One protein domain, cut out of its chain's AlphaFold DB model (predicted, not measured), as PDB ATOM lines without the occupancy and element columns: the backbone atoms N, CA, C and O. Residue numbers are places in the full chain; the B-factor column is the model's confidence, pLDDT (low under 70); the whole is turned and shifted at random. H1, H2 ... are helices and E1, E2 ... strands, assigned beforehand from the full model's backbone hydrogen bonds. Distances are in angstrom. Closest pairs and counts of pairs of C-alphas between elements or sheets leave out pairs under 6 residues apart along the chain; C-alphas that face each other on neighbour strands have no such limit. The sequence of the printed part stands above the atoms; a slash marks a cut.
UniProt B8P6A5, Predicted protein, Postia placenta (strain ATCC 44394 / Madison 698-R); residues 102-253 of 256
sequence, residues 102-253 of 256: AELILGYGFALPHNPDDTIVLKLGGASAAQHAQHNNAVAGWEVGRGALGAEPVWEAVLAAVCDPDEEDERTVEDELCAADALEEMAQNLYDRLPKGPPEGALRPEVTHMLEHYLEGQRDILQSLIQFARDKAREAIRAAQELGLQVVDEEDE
ATOM      1  N   ALA A 102     230.053 159.584 356.880       96.88
ATOM      2  CA  ALA A 102     230.282 158.468 357.802       96.88
ATOM      3  C   ALA A 102     231.363 158.794 358.851       96.88
ATOM      4  O   ALA A 102     231.168 158.550 360.043       96.88
ATOM      5  N   GLU A 103     232.481 159.388 358.429       95.75
ATOM      6  CA  GLU A 103     233.560 159.782 359.335       95.75
ATOM      7  C   GLU A 103     233.181 161.019 360.160       95.75
ATOM      8  O   GLU A 103     233.435 161.057 361.365       95.75
ATOM      9  N   LEU A 104     232.532 162.018 359.552       97.12
ATOM     10  CA  LEU A 104     232.098 163.227 360.261       97.12
ATOM     11  C   LEU A 104     231.092 162.910 361.377       97.12
ATOM     12  O   LEU A 104     231.223 163.419 362.491       97.12
ATOM     13  N   ILE A 105     230.145 162.005 361.129       96.75
ATOM     14  CA  ILE A 105     229.142 161.606 362.120       96.75
ATOM     15  C   ILE A 105     229.797 160.835 363.268       96.75
ATOM     16  O   ILE A 105     229.567 161.160 364.434       96.75
ATOM     17  N   LEU A 106     230.619 159.827 362.957       93.88
ATOM     18  CA  LEU A 106     231.217 158.946 363.966       93.88
ATOM     19  C   LEU A 106     232.361 159.612 364.741       93.88
ATOM     20  O   LEU A 106     232.532 159.342 365.930       93.88
ATOM     21  N   GLY A 107     233.139 160.471 364.083       93.00
ATOM     22  CA  GLY A 107     234.283 161.159 364.676       93.00
ATOM     23  C   GLY A 107     233.909 162.473 365.356       93.00
ATOM     24  O   GLY A 107     234.347 162.729 366.479       93.00
ATOM     25  N   TYR A 108     233.073 163.285 364.703       95.00
ATOM     26  CA  TYR A 108     232.877 164.697 365.044       95.00
ATOM     27  C   TYR A 108     231.446 165.055 365.462       95.00
ATOM     28  O   TYR A 108     231.238 166.104 366.070       95.00
ATOM     29  N   GLY A 109     230.465 164.194 365.183       95.31
ATOM     30  CA  GLY A 109     229.071 164.412 365.569       95.31
ATOM     31  C   GLY A 109     228.351 165.479 364.742       95.31
ATOM     32  O   GLY A 109     227.466 166.151 365.271       95.31
ATOM     33  N   PHE A 110     228.722 165.643 363.469       96.69
ATOM     34  CA  PHE A 110     227.984 166.451 362.495       96.69
ATOM     35  C   PHE A 110     228.041 165.811 361.099       96.69
ATOM     36  O   PHE A 110     228.799 164.873 360.876       96.69
ATOM     37  N   ALA A 111     227.244 166.322 360.162       97.38
ATOM     38  CA  ALA A 111     227.259 165.919 358.756       97.38
ATOM     39  C   ALA A 111     227.072 167.150 357.865       97.38
ATOM     40  O   ALA A 111     226.410 168.110 358.267       97.38
ATOM     41  N   LEU A 112     227.613 167.109 356.653       96.88
ATOM     42  CA  LEU A 112     227.507 168.172 355.662       96.88
ATOM     43  C   LEU A 112     226.452 167.806 354.602       96.88
ATOM     44  O   LEU A 112     226.508 166.697 354.065       96.88
ATOM     45  N   PRO A 113     225.512 168.710 354.271       96.75
ATOM     46  CA  PRO A 113     224.629 168.514 353.125       96.75
ATOM     47  C   PRO A 113     225.453 168.541 351.838       96.75
ATOM     48  O   PRO A 113     226.420 169.302 351.752       96.75
ATOM     49  N   HIS A 114     225.077 167.738 350.839       96.94
ATOM     50  CA  HIS A 114     225.767 167.695 349.544       96.94
ATOM     51  C   HIS A 114     227.293 167.547 349.664       96.94
ATOM     52  O   HIS A 114     228.046 168.189 348.930       96.94
ATOM     53  N   ASN A 115     227.764 166.738 350.619       97.50
ATOM     54  CA  ASN A 115     229.191 166.579 350.873       97.50
ATOM     55  C   ASN A 115     229.886 165.926 349.665       97.50
ATOM     56  O   ASN A 115     229.630 164.751 349.394       97.50
ATOM     57  N   PRO A 116     230.773 166.636 348.945       96.62
ATOM     58  CA  PRO A 116     231.416 166.097 347.748       96.62
ATOM     59  C   PRO A 116     232.415 164.977 348.059       96.62
ATOM     60  O   PRO A 116     232.777 164.235 347.155       96.62
ATOM     61  N   ASP A 117     232.851 164.857 349.317       97.25
ATOM     62  CA  ASP A 117     233.782 163.819 349.763       97.25
ATOM     63  C   ASP A 117     233.045 162.620 350.395       97.25
ATOM     64  O   ASP A 117     233.671 161.804 351.066       97.25
ATOM     65  N   ASP A 118     231.716 162.521 350.239       98.00
ATOM     66  CA  ASP A 118     230.965 161.340 350.673       98.00
ATOM     67  C   ASP A 118     231.375 160.104 349.876       98.00
ATOM     68  O   ASP A 118     231.473 160.139 348.648       98.00
ATOM     69  N   THR A 119     231.534 158.997 350.600       97.88
ATOM     70  CA  THR A 119     231.876 157.691 350.045       97.88
ATOM     71  C   THR A 119     231.066 156.567 350.696       97.88
ATOM     72  O   THR A 119     230.513 156.707 351.796       97.88
ATOM     73  N   ILE A 120     230.977 155.441 349.990       96.81
ATOM     74  CA  ILE A 120     230.483 154.151 350.478       96.81
ATOM     75  C   ILE A 120     231.580 153.104 350.314       96.81
ATOM     76  O   ILE A 120     232.396 153.199 349.402       96.81
ATOM     77  N   VAL A 121     231.577 152.081 351.169       94.88
ATOM     78  CA  VAL A 121     232.488 150.938 351.037       94.88
ATOM     79  C   VAL A 121     231.697 149.720 350.586       94.88
ATOM     80  O   VAL A 121     230.829 149.231 351.314       94.88
ATOM     81  N   LEU A 122     232.010 149.220 349.395       92.88
ATOM     82  CA  LEU A 122     231.425 148.017 348.818       92.88
ATOM     83  C   LEU A 122     232.309 146.807 349.100       92.88
ATOM     84  O   LEU A 122     233.536 146.872 349.042       92.88
ATOM     85  N   LYS A 123     231.673 145.677 349.405       90.31
ATOM     86  CA  LYS A 123     232.341 144.386 349.564       90.31
ATOM     87  C   LYS A 123     231.645 143.370 348.679       90.31
ATOM     88  O   LYS A 123     230.489 143.036 348.922       90.31
ATOM     89  N   LEU A 124     232.373 142.893 347.684       85.50
ATOM     90  CA  LEU A 124     231.950 141.820 346.799       85.50
ATOM     91  C   LEU A 124     232.239 140.467 347.464       85.50
ATOM     92  O   LEU A 124     233.282 140.280 348.096       85.50
ATOM     93  N   GLY A 125     231.283 139.546 347.370       79.38
ATOM     94  CA  GLY A 125     231.451 138.160 347.802       79.38
ATOM     95  C   GLY A 125     231.973 137.282 346.663       79.38
ATOM     96  O   GLY A 125     231.831 137.636 345.500       79.38
ATOM     97  N   GLY A 126     232.548 136.125 346.997       74.38
ATOM     98  CA  GLY A 126     233.025 135.141 346.013       74.38
ATOM     99  C   GLY A 126     234.545 134.961 346.005       74.38
ATOM    100  O   GLY A 126     235.294 135.811 346.487       74.38
ATOM    101  N   ALA A 127     235.002 133.814 345.493       69.44
ATOM    102  CA  ALA A 127     236.422 133.454 345.476       69.44
ATOM    103  C   ALA A 127     237.239 134.358 344.533       69.44
ATOM    104  O   ALA A 127     238.287 134.855 344.944       69.44
ATOM    105  N   SER A 128     236.726 134.636 343.331       69.56
ATOM    106  CA  SER A 128     237.368 135.508 342.335       69.56
ATOM    107  C   SER A 128     237.474 136.952 342.835       69.56
ATOM    108  O   SER A 128     238.557 137.537 342.842       69.56
ATOM    109  N   ALA A 129     236.391 137.495 343.403       68.75
ATOM    110  CA  ALA A 129     236.391 138.820 344.020       68.75
ATOM    111  C   ALA A 129     237.379 138.928 345.200       68.75
ATOM    112  O   ALA A 129     238.049 139.948 345.363       68.75
ATOM    113  N   ALA A 130     237.520 137.871 346.009       68.31
ATOM    114  CA  ALA A 130     238.478 137.837 347.115       68.31
ATOM    115  C   ALA A 130     239.941 137.814 346.634       68.31
ATOM    116  O   ALA A 130     240.783 138.506 347.209       68.31
ATOM    117  N   GLN A 131     240.245 137.065 345.567       69.12
ATOM    118  CA  GLN A 131     241.572 137.061 344.942       69.12
ATOM    119  C   GLN A 131     241.913 138.439 344.360       69.12
ATOM    120  O   GLN A 131     243.000 138.964 344.621       69.12
ATOM    121  N   HIS A 132     240.964 139.069 343.662       68.94
ATOM    122  CA  HIS A 132     241.143 140.413 343.113       68.94
ATOM    123  C   HIS A 132     241.335 141.472 344.203       68.94
ATOM    124  O   HIS A 132     242.215 142.330 344.092       68.94
ATOM    125  N   ALA A 133     240.566 141.389 345.295       68.19
ATOM    126  CA  ALA A 133     240.720 142.270 346.448       68.19
ATOM    127  C   ALA A 133     242.104 142.127 347.102       68.19
ATOM    128  O   ALA A 133     242.690 143.115 347.538       68.19
ATOM    129  N   GLN A 134     242.653 140.912 347.153       65.94
ATOM    130  CA  GLN A 134     243.974 140.660 347.723       65.94
ATOM    131  C   GLN A 134     245.102 141.178 346.818       65.94
ATOM    132  O   GLN A 134     246.060 141.760 347.326       65.94
ATOM    133  N   HIS A 135     244.966 141.032 345.496       65.75
ATOM    134  CA  HIS A 135     245.922 141.574 344.524       65.75
ATOM    135  C   HIS A 135     245.956 143.111 344.541       65.75
ATOM    136  O   HIS A 135     247.029 143.709 344.519       65.75
ATOM    137  N   ASN A 136     244.788 143.748 344.680       64.50
ATOM    138  CA  ASN A 136     244.645 145.206 344.658       64.50
ATOM    139  C   ASN A 136     244.695 145.863 346.051       64.50
ATOM    140  O   ASN A 136     244.364 147.038 346.190       64.50
ATOM    141  N   ASN A 137     245.102 145.123 347.091       65.44
ATOM    142  CA  ASN A 137     245.157 145.597 348.480       65.44
ATOM    143  C   ASN A 137     243.822 146.198 348.995       65.44
ATOM    144  O   ASN A 137     243.806 147.048 349.884       65.44
ATOM    145  N   ALA A 138     242.691 145.728 348.458       67.56
ATOM    146  CA  ALA A 138     241.323 146.140 348.781       67.56
ATOM    147  C   ALA A 138     240.666 145.225 349.836       67.56
ATOM    148  O   ALA A 138     239.457 145.003 349.837       67.56
ATOM    149  N   VAL A 139     241.451 144.687 350.776       63.41
ATOM    150  CA  VAL A 139     240.986 143.754 351.829       63.41
ATOM    151  C   VAL A 139     239.855 144.354 352.689       63.41
ATOM    152  O   VAL A 139     239.030 143.632 353.252       63.41
ATOM    153  N   ALA A 140     239.784 145.685 352.779       69.12
ATOM    154  CA  ALA A 140     238.739 146.410 353.499       69.12
ATOM    155  C   ALA A 140     237.445 146.639 352.686       69.12
ATOM    156  O   ALA A 140     236.440 147.038 353.279       69.12
ATOM    157  N   GLY A 141     237.439 146.329 351.387       87.75
ATOM    158  CA  GLY A 141     236.407 146.703 350.420       87.75
ATOM    159  C   GLY A 141     236.882 147.799 349.461       87.75
ATOM    160  O   GLY A 141     237.999 148.301 349.576       87.75
ATOM    161  N   TRP A 142     236.011 148.161 348.526       92.12
ATOM    162  CA  TRP A 142     236.232 149.212 347.539       92.12
ATOM    163  C   TRP A 142     235.461 150.468 347.919       92.12
ATOM    164  O   TRP A 142     234.274 150.396 348.237       92.12
ATOM    165  N   GLU A 143     236.129 151.612 347.886       94.88
ATOM    166  CA  GLU A 143     235.527 152.897 348.217       94.88
ATOM    167  C   GLU A 143     235.007 153.587 346.951       94.88
ATOM    168  O   GLU A 143     235.768 153.815 346.011       94.88
ATOM    169  N   VAL A 144     233.713 153.915 346.937       97.62
ATOM    170  CA  VAL A 144     233.048 154.617 345.831       97.62
ATOM    171  C   VAL A 144     232.462 155.922 346.352       97.62
ATOM    172  O   VAL A 144     231.707 155.928 347.323       97.62
ATOM    173  N   GLY A 145     232.821 157.029 345.715       98.00
ATOM    174  CA  GLY A 145     232.320 158.366 346.002       98.00
ATOM    175  C   GLY A 145     231.257 158.840 345.018       98.00
ATOM    176  O   GLY A 145     230.844 158.127 344.098       98.00
ATOM    177  N   ARG A 146     230.809 160.082 345.215       97.81
ATOM    178  CA  ARG A 146     229.817 160.728 344.340       97.81
ATOM    179  C   ARG A 146     230.302 160.784 342.893       97.81
ATOM    180  O   ARG A 146     231.502 160.877 342.642       97.81
ATOM    181  N   GLY A 147     229.371 160.732 341.940       97.88
ATOM    182  CA  GLY A 147     229.705 160.731 340.513       97.88
ATOM    183  C   GLY A 147     230.514 159.506 340.073       97.88
ATOM    184  O   GLY A 147     231.329 159.621 339.164       97.88
ATOM    185  N   ALA A 148     230.328 158.365 340.749       97.38
ATOM    186  CA  ALA A 148     231.032 157.105 340.488       97.38
ATOM    187  C   ALA A 148     232.568 157.198 340.623       97.38
ATOM    188  O   ALA A 148     233.311 156.397 340.051       97.38
ATOM    189  N   LEU A 149     233.072 158.153 341.414       97.44
ATOM    190  CA  LEU A 149     234.498 158.234 341.726       97.44
ATOM    191  C   LEU A 149     234.944 156.952 342.436       97.44
ATOM    192  O   LEU A 149     234.404 156.602 343.477       97.44
ATOM    193  N   GLY A 150     235.931 156.247 341.879       95.56
ATOM    194  CA  GLY A 150     236.381 154.962 342.427       95.56
ATOM    195  C   GLY A 150     235.515 153.756 342.040       95.56
ATOM    196  O   GLY A 150     235.703 152.688 342.613       95.56
ATOM    197  N   ALA A 151     234.603 153.885 341.067       97.00
ATOM    198  CA  ALA A 151     233.814 152.755 340.565       97.00
ATOM    199  C   ALA A 151     234.620 151.781 339.685       97.00
ATOM    200  O   ALA A 151     234.348 150.586 339.710       97.00
ATOM    201  N   GLU A 152     235.644 152.245 338.959       95.88
ATOM    202  CA  GLU A 152     236.418 151.396 338.032       95.88
ATOM    203  C   GLU A 152     237.052 150.158 338.707       95.88
ATOM    204  O   GLU A 152     236.931 149.054 338.186       95.88
ATOM    205  N   PRO A 153     237.663 150.256 339.905       93.25
ATOM    206  CA  PRO A 153     238.152 149.068 340.606       93.25
ATOM    207  C   PRO A 153     237.053 148.092 341.051       93.25
ATOM    208  O   PRO A 153     237.342 146.911 341.234       93.25
ATOM    209  N   VAL A 154     235.822 148.575 341.266       93.94
ATOM    210  CA  VAL A 154     234.659 147.718 341.547       93.94
ATOM    211  C   VAL A 154     234.241 147.006 340.270       93.94
ATOM    212  O   VAL A 154     234.059 145.796 340.299       93.94
ATOM    213  N   TRP A 155     234.153 147.741 339.161       95.00
ATOM    214  CA  TRP A 155     233.864 147.208 337.832       95.00
ATOM    215  C   TRP A 155     234.785 146.052 337.461       95.00
ATOM    216  O   TRP A 155     234.300 144.956 337.214       95.00
ATOM    217  N   GLU A 156     236.103 146.252 337.520       91.75
ATOM    218  CA  GLU A 156     237.065 145.196 337.178       91.75
ATOM    219  C   GLU A 156     236.912 143.961 338.076       91.75
ATOM    220  O   GLU A 156     237.077 142.833 337.622       91.75
ATOM    221  N   ALA A 157     236.562 144.157 339.351       89.69
ATOM    222  CA  ALA A 157     236.335 143.051 340.273       89.69
ATOM    223  C   ALA A 157     235.024 142.295 339.997       89.69
ATOM    224  O   ALA A 157     234.975 141.089 340.232       89.69
ATOM    225  N   VAL A 158     233.977 142.981 339.523       92.12
ATOM    226  CA  VAL A 158     232.724 142.347 339.080       92.12
ATOM    227  C   VAL A 158     232.944 141.615 337.763       92.12
ATOM    228  O   VAL A 158     232.609 140.440 337.678       92.12
ATOM    229  N   LEU A 159     233.585 142.260 336.789       90.69
ATOM    230  CA  LEU A 159     233.907 141.669 335.494       90.69
ATOM    231  C   LEU A 159     234.708 140.374 335.662       90.69
ATOM    232  O   LEU A 159     234.294 139.323 335.195       90.69
ATOM    233  N   ALA A 160     235.779 140.400 336.456       87.62
ATOM    234  CA  ALA A 160     236.572 139.205 336.739       87.62
ATOM    235  C   ALA A 160     235.841 138.123 337.558       87.62
ATOM    236  O   ALA A 160     236.331 137.000 337.665       87.62
ATOM    237  N   ALA A 161     234.721 138.451 338.209       86.31
ATOM    238  CA  ALA A 161     233.887 137.466 338.893       86.31
ATOM    239  C   ALA A 161     232.861 136.809 337.958       86.31
ATOM    240  O   ALA A 161     232.378 135.728 338.292       86.31
ATOM    241  N   VAL A 162     232.538 137.465 336.842       86.44
ATOM    242  CA  VAL A 162     231.624 136.975 335.804       86.44
ATOM    243  C   VAL A 162     232.374 136.171 334.741       86.44
ATOM    244  O   VAL A 162     231.862 135.140 334.323       86.44
ATOM    245  N   CYS A 163     233.589 136.587 334.366       82.19
ATOM    246  CA  CYS A 163     234.405 135.869 333.386       82.19
ATOM    247  C   CYS A 163     234.729 134.432 333.836       82.19
ATOM    248  O   CYS A 163     235.105 134.202 334.994       82.19
ATOM    249  N   ASP A 164     234.647 133.481 332.901       67.62
ATOM    250  CA  ASP A 164     235.027 132.085 333.130       67.62
ATOM    251  C   ASP A 164     236.557 131.970 333.300       67.62
ATOM    252  O   ASP A 164     237.310 132.371 332.409       67.62
ATOM    253  N   PRO A 165     237.065 131.434 334.428       63.97
ATOM    254  CA  PRO A 165     238.499 131.244 334.626       63.97
ATOM    255  C   PRO A 165     239.143 130.248 333.648       63.97
ATOM    256  O   PRO A 165     240.370 130.242 333.548       63.97
ATOM    257  N   ASP A 166     238.358 129.400 332.976       61.91
ATOM    258  CA  ASP A 166     238.844 128.402 332.020       61.91
ATOM    259  C   ASP A 166     238.944 128.950 330.573       61.91
ATOM    260  O   ASP A 166     239.551 128.301 329.714       61.91
ATOM    261  N   GLU A 167     238.420 130.153 330.293       61.72
ATOM    262  CA  GLU A 167     238.571 130.852 329.007       61.72
ATOM    263  C   GLU A 167     239.695 131.899 329.091       61.72
ATOM    264  O   GLU A 167     239.504 133.047 329.483       61.72
ATOM    265  N   GLU A 168     240.919 131.484 328.750       54.84
ATOM    266  CA  GLU A 168     242.135 132.239 329.090       54.84
ATOM    267  C   GLU A 168     242.360 133.569 328.337       54.84
ATOM    268  O   GLU A 168     243.249 134.297 328.773       54.84
ATOM    269  N   ASP A 169     241.630 133.949 327.270       54.31
ATOM    270  CA  ASP A 169     242.168 135.018 326.395       54.31
ATOM    271  C   ASP A 169     241.261 136.080 325.739       54.31
ATOM    272  O   ASP A 169     241.835 137.038 325.227       54.31
ATOM    273  N   GLU A 170     239.924 136.080 325.785       63.41
ATOM    274  CA  GLU A 170     239.165 137.213 325.202       63.41
ATOM    275  C   GLU A 170     237.933 137.586 326.034       63.41
ATOM    276  O   GLU A 170     236.939 136.874 326.034       63.41
ATOM    277  N   ARG A 171     237.994 138.746 326.715       76.56
ATOM    278  CA  ARG A 171     236.814 139.393 327.313       76.56
ATOM    279  C   ARG A 171     235.764 139.565 326.220       76.56
ATOM    280  O   ARG A 171     236.014 140.281 325.244       76.56
ATOM    281  N   THR A 172     234.620 138.917 326.371       84.94
ATOM    282  CA  THR A 172     233.547 138.991 325.386       84.94
ATOM    283  C   THR A 172     232.609 140.158 325.688       84.94
ATOM    284  O   THR A 172     232.557 140.691 326.796       84.94
ATOM    285  N   VAL A 173     231.833 140.564 324.681       87.38
ATOM    286  CA  VAL A 173     230.738 141.529 324.878       87.38
ATOM    287  C   VAL A 173     229.722 140.979 325.884       87.38
ATOM    288  O   VAL A 173     229.170 141.742 326.665       87.38
ATOM    289  N   GLU A 174     229.500 139.664 325.884       87.50
ATOM    290  CA  GLU A 174     228.594 138.983 326.810       87.50
ATOM    291  C   GLU A 174     229.079 139.101 328.263       87.50
ATOM    292  O   GLU A 174     228.292 139.460 329.135       87.50
ATOM    293  N   ASP A 175     230.384 138.931 328.511       90.19
ATOM    294  CA  ASP A 175     230.980 139.148 329.837       90.19
ATOM    295  C   ASP A 175     230.779 140.587 330.323       90.19
ATOM    296  O   ASP A 175     230.440 140.814 331.486       90.19
ATOM    297  N   GLU A 176     230.990 141.574 329.445       92.38
ATOM    298  CA  GLU A 176     230.810 142.988 329.786       92.38
ATOM    299  C   GLU A 176     229.344 143.327 330.078       92.38
ATOM    300  O   GLU A 176     229.068 144.054 331.035       92.38
ATOM    301  N   LEU A 177     228.402 142.792 329.299       93.56
ATOM    302  CA  LEU A 177     226.969 142.975 329.538       93.56
ATOM    303  C   LEU A 177     226.539 142.322 330.853       93.56
ATOM    304  O   LEU A 177     225.971 142.995 331.710       93.56
ATOM    305  N   CYS A 178     226.922 141.066 331.078       93.31
ATOM    306  CA  CYS A 178     226.603 140.346 332.306       93.31
ATOM    307  C   CYS A 178     227.228 141.017 333.545       93.31
ATOM    308  O   CYS A 178     226.588 141.142 334.592       93.31
ATOM    309  N   ALA A 179     228.455 141.541 333.437       94.38
ATOM    310  CA  ALA A 179     229.080 142.316 334.507       94.38
ATOM    311  C   ALA A 179     228.372 143.654 334.774       94.38
ATOM    312  O   ALA A 179     228.267 144.071 335.934       94.38
ATOM    313  N   ALA A 180     227.892 144.332 333.729       97.19
ATOM    314  CA  ALA A 180     227.122 145.564 333.857       97.19
ATOM    315  C   ALA A 180     225.781 145.321 334.550       97.19
ATOM    316  O   ALA A 180     225.486 146.015 335.527       97.19
ATOM    317  N   ASP A 181     225.046 144.294 334.137       96.75
ATOM    318  CA  ASP A 181     223.773 143.915 334.749       96.75
ATOM    319  C   ASP A 181     223.970 143.507 336.211       96.75
ATOM    320  O   ASP A 181     223.298 144.028 337.104       96.75
ATOM    321  N   ALA A 182     224.983 142.683 336.504       95.50
ATOM    322  CA  ALA A 182     225.311 142.300 337.873       95.50
ATOM    323  C   ALA A 182     225.637 143.519 338.757       95.50
ATOM    324  O   ALA A 182     225.184 143.604 339.905       95.50
ATOM    325  N   LEU A 183     226.427 144.478 338.256       97.06
ATOM    326  CA  LEU A 183     226.762 145.692 339.005       97.06
ATOM    327  C   LEU A 183     225.537 146.594 339.212       97.06
ATOM    328  O   LEU A 183     225.356 147.114 340.320       97.06
ATOM    329  N   GLU A 184     224.703 146.765 338.185       98.31
ATOM    330  CA  GLU A 184     223.451 147.517 338.272       98.31
ATOM    331  C   GLU A 184     222.518 146.901 339.316       98.31
ATOM    332  O   GLU A 184     222.096 147.600 340.243       98.31
ATOM    333  N   GLU A 185     222.251 145.598 339.232       97.56
ATOM    334  CA  GLU A 185     221.382 144.893 340.171       97.56
ATOM    335  C   GLU A 185     221.904 144.985 341.603       97.56
ATOM    336  O   GLU A 185     221.140 145.247 342.538       97.56
ATOM    337  N   MET A 186     223.209 144.799 341.819       95.94
ATOM    338  CA  MET A 186     223.811 144.937 343.147       95.94
ATOM    339  C   MET A 186     223.622 146.350 343.707       95.94
ATOM    340  O   MET A 186     223.230 146.510 344.869       95.94
ATOM    341  N   ALA A 187     223.878 147.381 342.899       97.81
ATOM    342  CA  ALA A 187     223.731 148.772 343.312       97.81
ATOM    343  C   ALA A 187     222.258 149.143 343.567       97.81
ATOM    344  O   ALA A 187     221.957 149.787 344.578       97.81
ATOM    345  N   GLN A 188     221.338 148.673 342.723       98.31
ATOM    346  CA  GLN A 188     219.893 148.861 342.866       98.31
ATOM    347  C   GLN A 188     219.361 148.178 344.134       98.31
ATOM    348  O   GLN A 188     218.677 148.809 344.942       98.31
ATOM    349  N   ASN A 189     219.782 146.940 344.404       97.62
ATOM    350  CA  ASN A 189     219.443 146.227 345.636       97.62
ATOM    351  C   ASN A 189     219.912 146.972 346.896       97.62
ATOM    352  O   ASN A 189     219.212 146.999 347.912       97.62
ATOM    353  N   LEU A 190     221.102 147.582 346.871       97.19
ATOM    354  CA  LEU A 190     221.579 148.416 347.979       97.19
ATOM    355  C   LEU A 190     220.758 149.701 348.114       97.19
ATOM    356  O   LEU A 190     220.427 150.087 349.238       97.19
ATOM    357  N   TYR A 191     220.403 150.330 346.995       97.81
ATOM    358  CA  TYR A 191     219.603 151.550 346.966       97.81
ATOM    359  C   TYR A 191     218.217 151.320 347.576       97.81
ATOM    360  O   TYR A 191     217.795 152.069 348.461       97.81
ATOM    361  N   ASP A 192     217.545 150.238 347.191       97.19
ATOM    362  CA  ASP A 192     216.197 149.907 347.665       97.19
ATOM    363  C   ASP A 192     216.154 149.528 349.149       97.19
ATOM    364  O   ASP A 192     215.131 149.695 349.822       97.19
ATOM    365  N   ARG A 193     217.284 149.062 349.692       96.19
ATOM    366  CA  ARG A 193     217.450 148.761 351.120       96.19
ATOM    367  C   ARG A 193     217.689 149.997 351.982       96.19
ATOM    368  O   ARG A 193     217.631 149.880 353.212       96.19
ATOM    369  N   LEU A 194     217.976 151.157 351.391       95.19
ATOM    370  CA  LEU A 194     218.188 152.369 352.172       95.19
ATOM    371  C   LEU A 194     216.902 152.770 352.917       95.19
ATOM    372  O   LEU A 194     215.804 152.727 352.353       95.19
ATOM    373  N   PRO A 195     217.010 153.222 354.180       92.38
ATOM    374  CA  PRO A 195     215.870 153.764 354.906       92.38
ATOM    375  C   PRO A 195     215.185 154.885 354.117       92.38
ATOM    376  O   PRO A 195     215.840 155.793 353.601       92.38
ATOM    377  N   LYS A 196     213.851 154.860 354.051       83.50
ATOM    378  CA  LYS A 196     213.056 155.904 353.373       83.50
ATOM    379  C   LYS A 196     212.915 157.188 354.198       83.50
ATOM    380  O   LYS A 196     212.509 158.213 353.668       83.50
ATOM    381  N   GLY A 197     213.268 157.139 355.477       73.44
ATOM    382  CA  GLY A 197     213.188 158.255 356.411       73.44
ATOM    383  C   GLY A 197     213.745 157.864 357.781       73.44
ATOM    384  O   GLY A 197     214.190 156.723 357.956       73.44
ATOM    385  N   PRO A 198     213.750 158.792 358.748       76.31
ATOM    386  CA  PRO A 198     214.175 158.494 360.108       76.31
ATOM    387  C   PRO A 198     213.288 157.403 360.738       76.31
ATOM    388  O   PRO A 198     212.096 157.328 360.430       76.31
ATOM    389  N   PRO A 199     213.847 156.544 361.611       80.12
ATOM    390  CA  PRO A 199     213.084 155.505 362.299       80.12
ATOM    391  C   PRO A 199     211.949 156.094 363.149       80.12
ATOM    392  O   PRO A 199     212.072 157.199 363.681       80.12
ATOM    393  N   GLU A 200     210.868 155.327 363.327       70.69
ATOM    394  CA  GLU A 200     209.764 155.694 364.220       70.69
ATOM    395  C   GLU A 200     210.266 155.817 365.669       70.69
ATOM    396  O   GLU A 200     210.610 154.836 366.328       70.69
ATOM    397  N   GLY A 201     210.345 157.054 366.160       75.56
ATOM    398  CA  GLY A 201     210.844 157.384 367.489       75.56
ATOM    399  C   GLY A 201     211.331 158.830 367.572       75.56
ATOM    400  O   GLY A 201     211.528 159.504 366.564       75.56
ATOM    401  N   ALA A 202     211.536 159.327 368.792       79.44
ATOM    402  CA  ALA A 202     212.053 160.675 369.012       79.44
ATOM    403  C   ALA A 202     213.587 160.692 368.877       79.44
ATOM    404  O   ALA A 202     214.311 160.662 369.876       79.44
ATOM    405  N   LEU A 203     214.099 160.721 367.641       89.25
ATOM    406  CA  LEU A 203     215.478 161.150 367.412       89.25
ATOM    407  C   LEU A 203     215.618 162.630 367.781       89.25
ATOM    408  O   LEU A 203     214.702 163.432 367.594       89.25
ATOM    409  N   ARG A 204     216.787 162.998 368.313       93.06
ATOM    410  CA  ARG A 204     217.123 164.414 368.503       93.06
ATOM    411  C   ARG A 204     217.161 165.099 367.130       93.06
ATOM    412  O   ARG A 204     217.718 164.489 366.216       93.06
ATOM    413  N   PRO A 205     216.651 166.334 366.981       92.12
ATOM    414  CA  PRO A 205     216.605 167.021 365.689       92.12
ATOM    415  C   PRO A 205     217.953 167.053 364.957       92.12
ATOM    416  O   PRO A 205     218.021 166.807 363.759       92.12
ATOM    417  N   GLU A 206     219.050 167.266 365.685       93.75
ATOM    418  CA  GLU A 206     220.402 167.312 365.121       93.75
ATOM    419  C   GLU A 206     220.842 165.950 364.569       93.75
ATOM    420  O   GLU A 206     221.537 165.877 363.561       93.75
ATOM    421  N   VAL A 207     220.413 164.857 365.209       94.00
ATOM    422  CA  VAL A 207     220.687 163.491 364.743       94.00
ATOM    423  C   VAL A 207     219.855 163.157 363.512       94.00
ATOM    424  O   VAL A 207     220.352 162.478 362.618       94.00
ATOM    425  N   THR A 208     218.628 163.670 363.435       93.69
ATOM    426  CA  THR A 208     217.790 163.541 362.241       93.69
ATOM    427  C   THR A 208     218.451 164.212 361.038       93.69
ATOM    428  O   THR A 208     218.628 163.544 360.025       93.69
ATOM    429  N   HIS A 209     218.937 165.452 361.173       93.88
ATOM    430  CA  HIS A 209     219.660 166.129 360.086       93.88
ATOM    431  C   HIS A 209     220.923 165.368 359.656       93.88
ATOM    432  O   HIS A 209     221.205 165.242 358.467       93.88
ATOM    433  N   MET A 210     221.682 164.817 360.612       96.12
ATOM    434  CA  MET A 210     222.851 163.994 360.282       96.12
ATOM    435  C   MET A 210     222.479 162.756 359.464       96.12
ATOM    436  O   MET A 210     223.154 162.439 358.487       96.12
ATOM    437  N   LEU A 211     221.403 162.066 359.853       95.06
ATOM    438  CA  LEU A 211     220.906 160.903 359.125       95.06
ATOM    439  C   LEU A 211     220.415 161.286 357.724       95.06
ATOM    440  O   LEU A 211     220.684 160.560 356.772       95.06
ATOM    441  N   GLU A 212     219.728 162.418 357.587       95.12
ATOM    442  CA  GLU A 212     219.255 162.929 356.298       95.12
ATOM    443  C   GLU A 212     220.417 163.208 355.340       95.12
ATOM    444  O   GLU A 212     220.415 162.672 354.233       95.12
ATOM    445  N   HIS A 213     221.436 163.955 355.778       97.06
ATOM    446  CA  HIS A 213     222.625 164.244 354.965       97.06
ATOM    447  C   HIS A 213     223.404 162.972 354.607       97.06
ATOM    448  O   HIS A 213     223.853 162.814 353.473       97.06
ATOM    449  N   TYR A 214     223.529 162.033 355.550       97.00
ATOM    450  CA  TYR A 214     224.160 160.744 355.281       97.00
ATOM    451  C   TYR A 214     223.405 159.957 354.204       97.00
ATOM    452  O   TYR A 214     224.006 159.534 353.221       97.00
ATOM    453  N   LEU A 215     222.086 159.790 354.357       96.50
ATOM    454  CA  LEU A 215     221.261 159.048 353.400       96.50
ATOM    455  C   LEU A 215     221.189 159.731 352.034       96.50
ATOM    456  O   LEU A 215     221.114 159.039 351.024       96.50
ATOM    457  N   GLU A 216     221.210 161.062 351.985       97.06
ATOM    458  CA  GLU A 216     221.343 161.815 350.738       97.06
ATOM    459  C   GLU A 216     222.605 161.391 349.973       97.06
ATOM    460  O   GLU A 216     222.505 161.005 348.811       97.06
ATOM    461  N   GLY A 217     223.767 161.385 350.636       97.69
ATOM    462  CA  GLY A 217     225.024 160.952 350.023       97.69
ATOM    463  C   GLY A 217     225.007 159.495 349.575       97.69
ATOM    464  O   GLY A 217     225.389 159.205 348.446       97.69
ATOM    465  N   GLN A 218     224.500 158.578 350.406       97.75
ATOM    466  CA  GLN A 218     224.402 157.161 350.025       97.75
ATOM    467  C   GLN A 218     223.541 156.965 348.762       97.75
ATOM    468  O   GLN A 218     223.912 156.192 347.881       97.75
ATOM    469  N   ARG A 219     222.406 157.674 348.654       97.75
ATOM    470  CA  ARG A 219     221.522 157.597 347.479       97.75
ATOM    471  C   ARG A 219     222.204 158.120 346.222       97.75
ATOM    472  O   ARG A 219     222.159 157.444 345.203       97.75
ATOM    473  N   ASP A 220     222.839 159.282 346.313       98.38
ATOM    474  CA  ASP A 220     223.528 159.923 345.189       98.38
ATOM    475  C   ASP A 220     224.672 159.054 344.642       98.38
ATOM    476  O   ASP A 220     224.810 158.880 343.429       98.38
ATOM    477  N   ILE A 221     225.449 158.432 345.535       98.69
ATOM    478  CA  ILE A 221     226.540 157.527 345.159       98.69
ATOM    479  C   ILE A 221     226.000 156.276 344.461       98.69
ATOM    480  O   ILE A 221     226.490 155.915 343.396       98.69
ATOM    481  N   LEU A 222     224.973 155.630 345.025       98.62
ATOM    482  CA  LEU A 222     224.390 154.423 344.433       98.62
ATOM    483  C   LEU A 222     223.709 154.711 343.091       98.62
ATOM    484  O   LEU A 222     223.878 153.940 342.155       98.62
ATOM    485  N   GLN A 223     223.011 155.841 342.957       98.56
ATOM    486  CA  GLN A 223     222.453 156.283 341.676       98.56
ATOM    487  C   GLN A 223     223.544 156.530 340.633       98.56
ATOM    488  O   GLN A 223     223.398 156.121 339.483       98.56
ATOM    489  N   SER A 224     224.652 157.157 341.036       98.56
ATOM    490  CA  SER A 224     225.806 157.354 340.156       98.56
ATOM    491  C   SER A 224     226.419 156.020 339.724       98.56
ATOM    492  O   SER A 224     226.809 155.878 338.571       98.56
ATOM    493  N   LEU A 225     226.480 155.035 340.625       98.62
ATOM    494  CA  LEU A 225     227.009 153.705 340.328       98.62
ATOM    495  C   LEU A 225     226.091 152.902 339.392       98.62
ATOM    496  O   LEU A 225     226.591 152.261 338.475       98.62
ATOM    497  N   ILE A 226     224.769 152.987 339.573       98.75
ATOM    498  CA  ILE A 226     223.780 152.415 338.642       98.75
ATOM    499  C   ILE A 226     223.958 153.030 337.254       98.75
ATOM    500  O   ILE A 226     224.024 152.319 336.256       98.75
ATOM    501  N   GLN A 227     224.077 154.359 337.175       98.69
ATOM    502  CA  GLN A 227     224.290 155.026 335.894       98.69
ATOM    503  C   GLN A 227     225.618 154.609 335.254       98.69
ATOM    504  O   GLN A 227     225.657 154.360 334.057       98.69
ATOM    505  N   PHE A 228     226.680 154.480 336.047       98.69
ATOM    506  CA  PHE A 228     227.971 153.988 335.579       98.69
ATOM    507  C   PHE A 228     227.877 152.564 334.999       98.69
ATOM    508  O   PHE A 228     228.422 152.319 333.928       98.69
ATOM    509  N   ALA A 229     227.149 151.647 335.645       98.44
ATOM    510  CA  ALA A 229     226.935 150.292 335.126       98.44
ATOM    511  C   ALA A 229     226.196 150.307 333.774       98.44
ATOM    512  O   ALA A 229     226.652 149.708 332.802       98.44
ATOM    513  N   ARG A 230     225.131 151.108 333.660       98.31
ATOM    514  CA  ARG A 230     224.409 151.320 332.391       98.31
ATOM    515  C   ARG A 230     225.280 151.928 331.299       98.31
ATOM    516  O   ARG A 230     225.070 151.673 330.116       98.31
ATOM    517  N   ASP A 231     226.221 152.790 331.668       98.19
ATOM    518  CA  ASP A 231     227.160 153.390 330.724       98.19
ATOM    519  C   ASP A 231     228.108 152.323 330.168       98.19
ATOM    520  O   ASP A 231     228.270 152.262 328.950       98.19
ATOM    521  N   LYS A 232     228.618 151.422 331.022       97.56
ATOM    522  CA  LYS A 232     229.425 150.264 330.606       97.56
ATOM    523  C   LYS A 232     228.667 149.343 329.646       97.56
ATOM    524  O   LYS A 232     229.192 149.042 328.580       97.56
ATOM    525  N   ALA A 233     227.412 148.999 329.946       96.50
ATOM    526  CA  ALA A 233     226.581 148.207 329.032       96.50
ATOM    527  C   ALA A 233     226.431 148.884 327.657       96.50
ATOM    528  O   ALA A 233     226.639 148.275 326.608       96.50
ATOM    529  N   ARG A 234     226.135 150.192 327.633       96.00
ATOM    530  CA  ARG A 234     226.006 150.956 326.377       96.00
ATOM    531  C   ARG A 234     227.313 151.048 325.590       96.00
ATOM    532  O   ARG A 234     227.271 151.135 324.361       96.00
ATOM    533  N   GLU A 235     228.451 151.095 326.274       94.69
ATOM    534  CA  GLU A 235     229.776 151.059 325.654       94.69
ATOM    535  C   GLU A 235     230.051 149.690 325.018       94.69
ATOM    536  O   GLU A 235     230.426 149.657 323.843       94.69
ATOM    537  N   ALA A 236     229.750 148.597 325.723       92.25
ATOM    538  CA  ALA A 236     229.892 147.228 325.222       92.25
ATOM    539  C   ALA A 236     229.042 146.985 323.961       92.25
ATOM    540  O   ALA A 236     229.553 146.536 322.933       92.25
ATOM    541  N   ILE A 237     227.764 147.392 323.977       92.19
ATOM    542  CA  ILE A 237     226.862 147.287 322.811       92.19
ATOM    543  C   ILE A 237     227.417 148.067 321.618       92.19
ATOM    544  O   ILE A 237     227.389 147.590 320.481       92.19
ATOM    545  N   ARG A 238     227.925 149.283 321.850       91.50
ATOM    546  CA  ARG A 238     228.490 150.103 320.773       91.50
ATOM    547  C   ARG A 238     229.730 149.447 320.172       91.50
ATOM    548  O   ARG A 238     229.845 149.404 318.950       91.50
ATOM    549  N   ALA A 239     230.621 148.919 321.008       88.25
ATOM    550  CA  ALA A 239     231.806 148.200 320.554       88.25
ATOM    551  C   ALA A 239     231.425 146.956 319.729       88.25
ATOM    552  O   ALA A 239     231.983 146.732 318.654       88.25
ATOM    553  N   ALA A 240     230.408 146.205 320.161       87.81
ATOM    554  CA  ALA A 240     229.881 145.053 319.430       87.81
ATOM    555  C   ALA A 240     229.345 145.434 318.039       87.81
ATOM    556  O   ALA A 240     229.666 144.788 317.037       87.81
ATOM    557  N   GLN A 241     228.581 146.528 317.960       88.00
ATOM    558  CA  GLN A 241     228.045 147.052 316.702       88.00
ATOM    559  C   GLN A 241     229.153 147.503 315.742       88.00
ATOM    560  O   GLN A 241     229.059 147.256 314.538       88.00
ATOM    561  N   GLU A 242     230.218 148.129 316.252       87.69
ATOM    562  CA  GLU A 242     231.391 148.520 315.455       87.69
ATOM    563  C   GLU A 242     232.152 147.304 314.898       87.69
ATOM    564  O   GLU A 242     232.705 147.375 313.797       87.69
ATOM    565  N   LEU A 243     232.120 146.175 315.609       84.00
ATOM    566  CA  LEU A 243     232.679 144.890 315.177       84.00
ATOM    567  C   LEU A 243     231.735 144.083 314.265       84.00
ATOM    568  O   LEU A 243     232.125 143.038 313.744       84.00
ATOM    569  N   GLY A 244     230.513 144.572 314.025       80.31
ATOM    570  CA  GLY A 244     229.516 143.912 313.179       80.31
ATOM    571  C   GLY A 244     228.806 142.728 313.842       80.31
ATOM    572  O   GLY A 244     228.204 141.919 313.135       80.31
ATOM    573  N   LEU A 245     228.868 142.621 315.170       76.75
ATOM    574  CA  LEU A 245     228.135 141.627 315.951       76.75
ATOM    575  C   LEU A 245     226.682 142.093 316.146       76.75
ATOM    576  O   LEU A 245     226.431 143.264 316.438       76.75
ATOM    577  N   GLN A 246     225.717 141.188 315.968       70.06
ATOM    578  CA  GLN A 246     224.325 141.442 316.352       70.06
ATOM    579  C   GLN A 246     224.163 141.094 317.828       70.06
ATOM    580  O   GLN A 246     224.265 139.928 318.191       70.06
ATOM    581  N   VAL A 247     223.918 142.105 318.660       65.25
ATOM    582  CA  VAL A 247     223.446 141.903 320.033       65.25
ATOM    583  C   VAL A 247     221.938 141.680 319.935       65.25
ATOM    584  O   VAL A 247     221.226 142.568 319.461       65.25
ATOM    585  N   VAL A 248     221.477 140.479 320.274       62.34
ATOM    586  CA  VAL A 248     220.052 140.140 320.376       62.34
ATOM    587  C   VAL A 248     219.697 140.249 321.854       62.34
ATOM    588  O   VAL A 248     220.362 139.617 322.668       62.34
ATOM    589  N   ASP A 249     218.711 141.080 322.199       56.09
ATOM    590  CA  ASP A 249     218.161 141.105 323.557       56.09
ATOM    591  C   ASP A 249     217.424 139.781 323.790       56.09
ATOM    592  O   ASP A 249     216.466 139.474 323.081       56.09
ATOM    593  N   GLU A 250     217.857 138.987 324.770       53.28
ATOM    594  CA  GLU A 250     217.186 137.724 325.115       53.28
ATOM    595  C   GLU A 250     215.738 137.952 325.606       53.28
ATOM    596  O   GLU A 250     214.908 137.048 325.517       53.28
ATOM    597  N   GLU A 251     215.389 139.174 326.039       48.53
ATOM    598  CA  GLU A 251     214.009 139.558 326.381       48.53
ATOM    599  C   GLU A 251     213.053 139.528 325.167       48.53
ATOM    600  O   GLU A 251     211.853 139.311 325.344       48.53
ATOM    601  N   ASP A 252     213.558 139.672 323.935       43.31
ATOM    602  CA  ASP A 252     212.746 139.610 322.710       43.31
ATOM    603  C   ASP A 252     212.454 138.158 322.255       43.31
ATOM    604  O   ASP A 252     211.596 137.941 321.392       43.31
ATOM    605  N   GLU A 253     213.127 137.143 322.820       43.28
ATOM    606  CA  GLU A 253     212.897 135.727 322.476       43.28
ATOM    607  C   GLU A 253     211.757 135.073 323.282       43.28
ATOM    608  O   GLU A 253     211.200 134.067 322.835       43.28
TER     609      GLU A 253
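Overview. This is residues 102 to 253 of the 256 residues of the protein "Predicted protein" of Postia placenta (strain ATCC 44394 / Madison 698-R) (UniProt B8P6A5). One long helix, H5, makes the longest axis, and H4 packs beside part of it, running back the other way as a helical hairpin. H1, the small two-stranded sheet of E1 and E2, and H3 follow one another along one side of this hairpin, with H2 packed on H3 farther out. The printed part has 152 residues with five named helices and two named strands, in the order H1 E1 H2 E2 H3 H4 H5; the sheet, E1 - E2, is antiparallel. The class is mostly helix, and the whole is loose, with a radius of gyration of the C-alphas of 18.4 A and spans of 59 by 36 by 25 A.

Arrangement. H1, residues 102 to 108, is close to but not clearly touching H5, residues 205 to 242; their closest C-alphas, Ile 105 and Met 210, are 7.0 A apart. E1, residues 119 to 122, and E2, residues 142 to 145, are antiparallel at 150 degrees, with N 120 and O 144 within hydrogen-bond range at 2.8 A. The closest C-alphas of E1 and H5, Ile 120 and Gln 218, are 6.8 A apart. H2, residues 127 to 135, touches H3, residues 152 to 162, closest at C-alphas 128 and 161, 5.3 A, at 35.4 degrees, only just a steep tilt. H4, residues 173 to 192, touches H3 with residues 175 to 183 alone, closest at C-alphas 179 and 159, 5.0 A, at a steep tilt of 66 degrees. H4 and H5 touch as a hairpin, opposite ways at a shallow tilt of 15 degrees, closest at C-alphas 180 and 229, 4.9 A. In H1, H2, H3, H4 and H5 every O i to N i+4 pair is within hydrogen-bond range.

Along the chain. H1 begins at C-alpha 102 (230.282, 158.468, 357.802). H3 is 15.4 A long, H4 28.3 A and H5 55.5 A, ending at C-alpha 242 (231.391, 148.520, 315.455).

Size, cuts and confidence. The C-alphas farthest apart, Ala 202 and Gly 244, are 60.9 A apart. The printed part has no cut; the link from H4 to H5 is long, and residues 248 to 253 stand free. The model's pLDDT is under 70 at residues 127 to 140, 164 to 170 and 247 to 253.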